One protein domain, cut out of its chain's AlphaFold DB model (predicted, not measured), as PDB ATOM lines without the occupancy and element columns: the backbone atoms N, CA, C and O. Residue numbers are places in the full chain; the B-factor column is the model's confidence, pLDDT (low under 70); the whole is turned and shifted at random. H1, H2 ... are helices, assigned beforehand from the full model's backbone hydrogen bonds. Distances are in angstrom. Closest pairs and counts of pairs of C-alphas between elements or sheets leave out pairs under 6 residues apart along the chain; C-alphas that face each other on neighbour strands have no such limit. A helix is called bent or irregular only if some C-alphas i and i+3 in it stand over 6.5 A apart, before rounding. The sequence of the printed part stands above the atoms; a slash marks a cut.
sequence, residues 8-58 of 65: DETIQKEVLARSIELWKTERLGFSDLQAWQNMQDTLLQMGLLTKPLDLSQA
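AT A GLANCE: This is residues 8 to 58 of the 65 residues of an uncharacterized protein of Chloroflexi bacterium RIFOXYC12_FULL_59_14 (UniProt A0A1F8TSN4). Two helices form the two legs of an open arch, with a short link at its top and no contact between the legs. H1 makes a free arm that sticks out, while after H2 the last stretch, residues 46 to 58, folds back beside H2. The printed part has 51 residues with two named helices, H1 then H2, and no named strand; the class is all helix, with 28 residues in the named elements. The whole is extended, with a radius of gyration of the C-alphas of 16.4 A, and flat, spanning 46 by 26 by 13 A.

HOW THE PARTS SIT: Residues 8 to 30, of which 9 to 23 belong to H1, stand free: no C-alpha 8 or more residues away along the chain lies within 10 A of theirs. A short link of 9 residues joins H1 to H2, residues 33 to 45. H1 and H2 are apart, with no C-alpha of the one within 8 A of the other. In H2 every O i to N i+4 pair is within hydrogen-bond range; in H1 it is 9 of 11.

IN THESE COORDINATES: H1 runs from Glu 9, C-alpha at (27.678, -8.624, -18.724), to Trp 23, C-alpha at (25.066, -8.711, 2.195), and is 21.1 A long from first to last C-alpha. H2 runs from Leu 33, C-alpha at (21.197, -14.974, 18.175), to Gln 45, C-alpha at (6.901, -25.503, 13.438), a length of 18.4 A. Neither helix is bent or irregular.

THE WHOLE: The two C-alphas farthest apart are those of Glu 9 and Lys 51, 46.3 A. The printed part has no cut. The 13 residues from 46 to 58 hold no named element, and their C-alphas lie 13 to 21 A from the mean of the C-alphas. The mean pLDDT of the printed part is 93.4, and one residue, Asp 8, is under 70.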
ATOM      1  N   ASP A   8      25.142 -10.842 -21.375       64.25
ATOM      2  CA  ASP A   8      25.333 -11.391 -20.044       64.25
ATOM      3  C   ASP A   8      26.049 -10.410 -19.112       64.25
ATOM      4  O   ASP A   8      25.746 -10.365 -17.934       64.25
ATOM      5  N   GLU A   9      26.915  -9.518 -19.609       82.88
ATOM      6  CA  GLU A   9      27.678  -8.624 -18.724       82.88
ATOM      7  C   GLU A   9      26.784  -7.626 -17.970       82.88
ATOM      8  O   GLU A   9      26.905  -7.481 -16.754       82.88
ATOM      9  N   THR A  10      25.865  -6.942 -18.662       87.25
ATOM     10  CA  THR A  10      24.936  -6.003 -18.010       87.25
ATOM     11  C   THR A  10      24.006  -6.734 -17.046       87.25
ATOM     12  O   THR A  10      23.794  -6.262 -15.933       87.25
ATOM     13  N   ILE A  11      23.495  -7.908 -17.429       88.75
ATOM     14  CA  ILE A  11      22.601  -8.702 -16.578       88.75
ATOM     15  C   ILE A  11      23.355  -9.243 -15.358       88.75
ATOM     16  O   ILE A  11      22.866  -9.110 -14.240       88.75
ATOM     17  N   GLN A  12      24.563  -9.780 -15.525       87.19
ATOM     18  CA  GLN A  12      25.398 -10.243 -14.415       87.19
ATOM     19  C   GLN A  12      25.786  -9.106 -13.478       87.19
ATOM     20  O   GLN A  12      25.766  -9.297 -12.265       87.19
ATOM     21  N   LYS A  13      26.101  -7.918 -14.005       92.00
ATOM     22  CA  LYS A  13      26.370  -6.733 -13.180       92.00
ATOM     23  C   LYS A  13      25.149  -6.326 -12.364       92.00
ATOM     24  O   LYS A  13      25.306  -6.011 -11.190       92.00
ATOM     25  N   GLU A  14      23.949  -6.395 -12.936       93.62
ATOM     26  CA  GLU A  14      22.709  -6.159 -12.191       93.62
ATOM     27  C   GLU A  14      22.471  -7.240 -11.129       93.62
ATOM     28  O   GLU A  14      22.193  -6.911  -9.978       93.62
ATOM     29  N   VAL A  15      22.648  -8.523 -11.456       92.06
ATOM     30  CA  VAL A  15      22.547  -9.623 -10.479       92.06
ATOM     31  C   VAL A  15      23.555  -9.437  -9.344       92.06
ATOM     32  O   VAL A  15      23.191  -9.575  -8.175       92.06
ATOM     33  N   LEU A  16      24.799  -9.073  -9.660       93.50
ATOM     34  CA  LEU A  16      25.841  -8.778  -8.682       93.50
ATOM     35  C   LEU A  16      25.452  -7.584  -7.809       93.50
ATOM     36  O   LEU A  16      25.520  -7.690  -6.589       93.50
ATOM     37  N   ALA A  17      25.001  -6.480  -8.408       95.25
ATOM     38  CA  ALA A  17      24.565  -5.295  -7.676       95.25
ATOM     39  C   ALA A  17      23.429  -5.633  -6.701       95.25
ATOM     40  O   ALA A  17      23.508  -5.293  -5.524       95.25
ATOM     41  N   ARG A  18      22.418  -6.388  -7.149       95.81
ATOM     42  CA  ARG A  18      21.320  -6.857  -6.288       95.81
ATOM     43  C   ARG A  18      21.793  -7.816  -5.203       95.81
ATOM     44  O   ARG A  18      21.306  -7.732  -4.082       95.81
ATOM     45  N   SER A  19      22.749  -8.686  -5.514       94.62
ATOM     46  CA  SER A  19      23.328  -9.612  -4.540       94.62
ATOM     47  C   SER A  19      24.098  -8.863  -3.459       94.62
ATOM     48  O   SER A  19      23.926  -9.176  -2.290       94.62
ATOM     49  N   ILE A  20      24.884  -7.841  -3.816       94.31
ATOM     50  CA  ILE A  20      25.629  -7.008  -2.856       94.31
ATOM     51  C   ILE A  20      24.686  -6.393  -1.818       94.31
ATOM     52  O   ILE A  20      25.017  -6.398  -0.635       94.31
ATOM     53  N   GLU A  21      23.503  -5.919  -2.226       94.19
ATOM     54  CA  GLU A  21      22.515  -5.371  -1.286       94.19
ATOM     55  C   GLU A  21      22.074  -6.390  -0.223       94.19
ATOM     56  O   GLU A  21      21.841  -5.999   0.916       94.19
ATOM     57  N   LEU A  22      22.019  -7.687  -0.553       90.69
ATOM     58  CA  LEU A  22      21.648  -8.743   0.401       90.69
ATOM     59  C   LEU A  22      22.704  -8.966   1.494       90.69
ATOM     60  O   LEU A  22      22.383  -9.510   2.546       90.69
ATOM     61  N   TRP A  23      23.952  -8.556   1.253       89.00
ATOM     62  CA  TRP A  23      25.066  -8.711   2.195       89.00
ATOM     63  C   TRP A  23      25.386  -7.430   2.971       89.00
ATOM     64  O   TRP A  23      26.245  -7.448   3.854       89.00
ATOM     65  N   LYS A  24      24.722  -6.309   2.664       89.88
ATOM     66  CA  LYS A  24      24.922  -5.056   3.398       89.88
ATOM     67  C   LYS A  24      24.329  -5.163   4.801       89.88
ATOM     68  O   LYS A  24      23.140  -5.400   4.971       89.88
ATOM     69  N   THR A  25      25.164  -4.931   5.804       89.88
ATOM     70  CA  THR A  25      24.784  -4.880   7.218       89.88
ATOM     71  C   THR A  25      25.730  -3.942   7.968       89.88
ATOM     72  O   THR A  25      26.820  -3.642   7.479       89.88
ATOM     73  N   GLU A  26      25.317  -3.472   9.145       87.31
ATOM     74  CA  GLU A  26      26.117  -2.585   9.997       87.31
ATOM     75  C   GLU A  26      27.413  -3.257  10.479       87.31
ATOM     76  O   GLU A  26      28.459  -2.612  10.530       87.31
ATOM     77  N   ARG A  27      27.365  -4.563  10.787       90.75
ATOM     78  CA  ARG A  27      28.526  -5.348  11.232       90.75
ATOM     79  C   ARG A  27      28.649  -6.635  10.425       90.75
ATOM     80  O   ARG A  27      27.944  -7.612  10.662       90.75
ATOM     81  N   LEU A  28      29.566  -6.629   9.462       90.75
ATOM     82  CA  LEU A  28      29.828  -7.784   8.606       90.75
ATOM     83  C   LEU A  28      30.333  -8.981   9.418       90.75
ATOM     84  O   LEU A  28      31.154  -8.838  10.322       90.75
ATOM     85  N   GLY A  29      29.842 -10.167   9.063       89.81
ATOM     86  CA  GLY A  29      30.234 -11.434   9.682       89.81
ATOM     87  C   GLY A  29      29.634 -11.691  11.065       89.81
ATOM     88  O   GLY A  29      29.725 -12.818  11.540       89.81
ATOM     89  N   PHE A  30      29.015 -10.695  11.710       94.00
ATOM     90  CA  PHE A  30      28.377 -10.892  13.007       94.00
ATOM     91  C   PHE A  30      27.095 -11.709  12.855       94.00
ATOM     92  O   PHE A  30      26.203 -11.363  12.081       94.00
ATOM     93  N   SER A  31      27.004 -12.781  13.628       93.81
ATOM     94  CA  SER A  31      25.834 -13.641  13.700       93.81
ATOM     95  C   SER A  31      24.944 -13.228  14.875       93.81
ATOM     96  O   SER A  31      25.401 -13.161  16.018       93.81
ATOM     97  N   ASP A  32      23.669 -12.956  14.595       93.56
ATOM     98  CA  ASP A  32      22.668 -12.541  15.581       93.56
ATOM     99  C   ASP A  32      21.908 -13.753  16.145       93.56
ATOM    100  O   ASP A  32      21.278 -14.510  15.403       93.56
ATOM    101  N   LEU A  33      21.918 -13.910  17.473       94.69
ATOM    102  CA  LEU A  33      21.197 -14.974  18.175       94.69
ATOM    103  C   LEU A  33      19.692 -14.977  17.859       94.69
ATOM    104  O   LEU A  33      19.094 -16.047  17.735       94.69
ATOM    105  N   GLN A  34      19.074 -13.804  17.698       95.38
ATOM    106  CA  GLN A  34      17.649 -13.695  17.395       95.38
ATOM    107  C   GLN A  34      17.319 -14.280  16.015       95.38
ATOM    108  O   GLN A  34      16.295 -14.946  15.857       95.38
ATOM    109  N   ALA A  35      18.194 -14.094  15.022       94.44
ATOM    110  CA  ALA A  35      18.009 -14.679  13.696       94.44
ATOM    111  C   ALA A  35      18.020 -16.217  13.751       94.44
ATOM    112  O   ALA A  35      17.181 -16.870  13.126       94.44
ATOM    113  N   TRP A  36      18.909 -16.797  14.562       96.56
ATOM    114  CA  TRP A  36      18.961 -18.241  14.800       96.56
ATOM    115  C   TRP A  36      17.740 -18.766  15.552       96.56
ATOM    116  O   TRP A  36      17.237 -19.840  15.213       96.56
ATOM    117  N   GLN A  37      17.222 -18.006  16.520       97.50
ATOM    118  CA  GLN A  37      15.983 -18.360  17.213       97.50
ATOM    119  C   GLN A  37      14.807 -18.420  16.234       97.50
ATOM    120  O   GLN A  37      14.093 -19.418  16.198       97.50
ATOM    121  N   ASN A  38      14.672 -17.413  15.366       97.75
ATOM    122  CA  ASN A  38      13.625 -17.385  14.342       97.75
ATOM    123  C   ASN A  38      13.730 -18.581  13.379       97.75
ATOM    124  O   ASN A  38      12.717 -19.195  13.031       97.75
ATOM    125  N   MET A  39      14.952 -18.930  12.956       97.06
ATOM    126  CA  MET A  39      15.193 -20.103  12.111       97.06
ATOM    127  C   MET A  39      14.765 -21.386  12.825       97.06
ATOM    128  O   MET A  39      14.014 -22.184  12.264       97.06
ATOM    129  N   GLN A  40      15.218 -21.580  14.062       97.56
ATOM    130  CA  GLN A  40      14.879 -22.756  14.852       97.56
ATOM    131  C   GLN A  40      13.367 -22.888  15.037       97.56
ATOM    132  O   GLN A  40      12.825 -23.966  14.805       97.56
ATOM    133  N   ASP A  41      12.688 -21.808  15.415       98.06
ATOM    134  CA  ASP A  41      11.245 -21.814  15.648       98.06
ATOM    135  C   ASP A  41      10.488 -22.187  14.371       98.06
ATOM    136  O   ASP A  41       9.582 -23.018  14.407       98.06
ATOM    137  N   THR A  42      10.921 -21.656  13.223       98.06
ATOM    138  CA  THR A  42      10.365 -22.017  11.909       98.06
ATOM    139  C   THR A  42      10.555 -23.509  11.619       98.06
ATOM    140  O   THR A  42       9.610 -24.201  11.242       98.06
ATOM    141  N   LEU A  43      11.757 -24.047  11.843       97.94
ATOM    142  CA  LEU A  43      12.053 -25.462  11.597       97.94
ATOM    143  C   LEU A  43      11.308 -26.404  12.555       97.94
ATOM    144  O   LEU A  43      10.900 -27.491  12.143       97.94
ATOM    145  N   LEU A  44      11.109 -25.994  13.809       98.19
ATOM    146  CA  LEU A  44      10.296 -26.722  14.786       98.19
ATOM    147  C   LEU A  44       8.824 -26.741  14.367       98.19
ATOM    148  O   LEU A  44       8.201 -27.801  14.380       98.19
ATOM    149  N   GLN A  45       8.279 -25.599  13.936       98.25
ATOM    150  CA  GLN A  45       6.901 -25.503  13.438       98.25
ATOM    151  C   GLN A  45       6.667 -26.385  12.207       98.25
ATOM    152  O   GLN A  45       5.610 -26.996  12.074       98.25
ATOM    153  N   MET A  46       7.661 -26.483  11.326       98.00
ATOM    154  CA  MET A  46       7.609 -27.343  10.142       98.00
ATOM    155  C   MET A  46       7.833 -28.832  10.457       98.00
ATOM    156  O   MET A  46       7.715 -29.663   9.557       98.00
ATOM    157  N   GLY A  47       8.194 -29.186  11.695       97.19
ATOM    158  CA  GLY A  47       8.558 -30.554  12.075       97.19
ATOM    159  C   GLY A  47       9.884 -31.042  11.475       97.19
ATOM    160  O   GLY A  47      10.157 -32.240  11.495       97.19
ATOM    161  N   LEU A  48      10.707 -30.132  10.940       97.56
ATOM    162  CA  LEU A  48      12.050 -30.428  10.424       97.56
ATOM    163  C   LEU A  48      13.076 -30.552  11.556       97.56
ATOM    164  O   LEU A  48      14.062 -31.277  11.426       97.56
ATOM    165  N   LEU A  49      12.824 -29.876  12.679       97.00
ATOM    166  CA  LEU A  49      13.481 -30.134  13.955       97.00
ATOM    167  C   LEU A  49      12.494 -30.790  14.917       97.00
ATOM    168  O   LEU A  49      11.331 -30.405  14.998       97.00
ATOM    169  N   THR A  50      12.975 -31.771  15.680       95.94
ATOM    170  CA  THR A  50      12.158 -32.496  16.666       95.94
ATOM    171  C   THR A  50      12.215 -31.878  18.061       95.94
ATOM    172  O   THR A  50      11.339 -32.140  18.883       95.94
ATOM    173  N   LYS A  51      13.246 -31.076  18.350       96.75
ATOM    174  CA  LYS A  51      13.448 -30.393  19.633       96.75
ATOM    175  C   LYS A  51      14.353 -29.162  19.476       96.75
ATOM    176  O   LYS A  51      15.143 -29.135  18.530       96.75
ATOM    177  N   PRO A  52      14.275 -28.181  20.395       95.94
ATOM    178  CA  PRO A  52      15.195 -27.047  20.418       95.94
ATOM    179  C   PRO A  52      16.654 -27.490  20.588       95.94
ATOM    180  O   PRO A  52      16.940 -28.498  21.243       95.94
ATOM    181  N   LEU A  53      17.565 -26.715  20.009       95.44
ATOM    182  CA  LEU A  53      19.012 -26.846  20.118       95.44
ATOM    183  C   LEU A  53      19.572 -25.725  21.002       95.44
ATOM    184  O   LEU A  53      18.941 -24.688  21.203       95.44
ATOM    185  N   ASP A  54      20.781 -25.934  21.518       95.94
ATOM    186  CA  ASP A  54      21.538 -24.864  22.163       95.94
ATOM    187  C   ASP A  54      22.175 -23.967  21.093       95.94
ATOM    188  O   ASP A  54      23.197 -24.305  20.492       95.94
ATOM    189  N   LEU A  55      21.543 -22.820  20.841       95.19
ATOM    190  CA  LEU A  55      21.966 -21.875  19.810       95.19
ATOM    191  C   LEU A  55      23.298 -21.190  20.131       95.19
ATOM    192  O   LEU A  55      23.949 -20.710  19.207       95.19
ATOM    193  N   SER A  56      23.744 -21.185  21.394       91.81
ATOM    194  CA  SER A  56      25.045 -20.611  21.759       91.81
ATOM    195  C   SER A  56      26.220 -21.403  21.182       91.81
ATOM    196  O   SER A  56      27.306 -20.858  21.022       91.81
ATOM    197  N   GLN A  57      25.985 -22.668  20.824       94.06
ATOM    198  CA  GLN A  57      26.960 -23.554  20.191       94.06
ATOM    199  C   GLN A  57      26.815 -23.604  18.661       94.06
ATOM    200  O   GLN A  57      27.589 -24.285  17.990       94.06
ATOM    201  N   ALA A  58      25.814 -22.922  18.094       93.94
ATOM    202  CA  ALA A  58      25.529 -22.958  16.658       93.94
ATOM    203  C   ALA A  58      26.404 -21.988  15.847       93.94
ATOM    204  O   ALA A  58      26.611 -22.194  14.652       93.94
TER     205      ALA A  58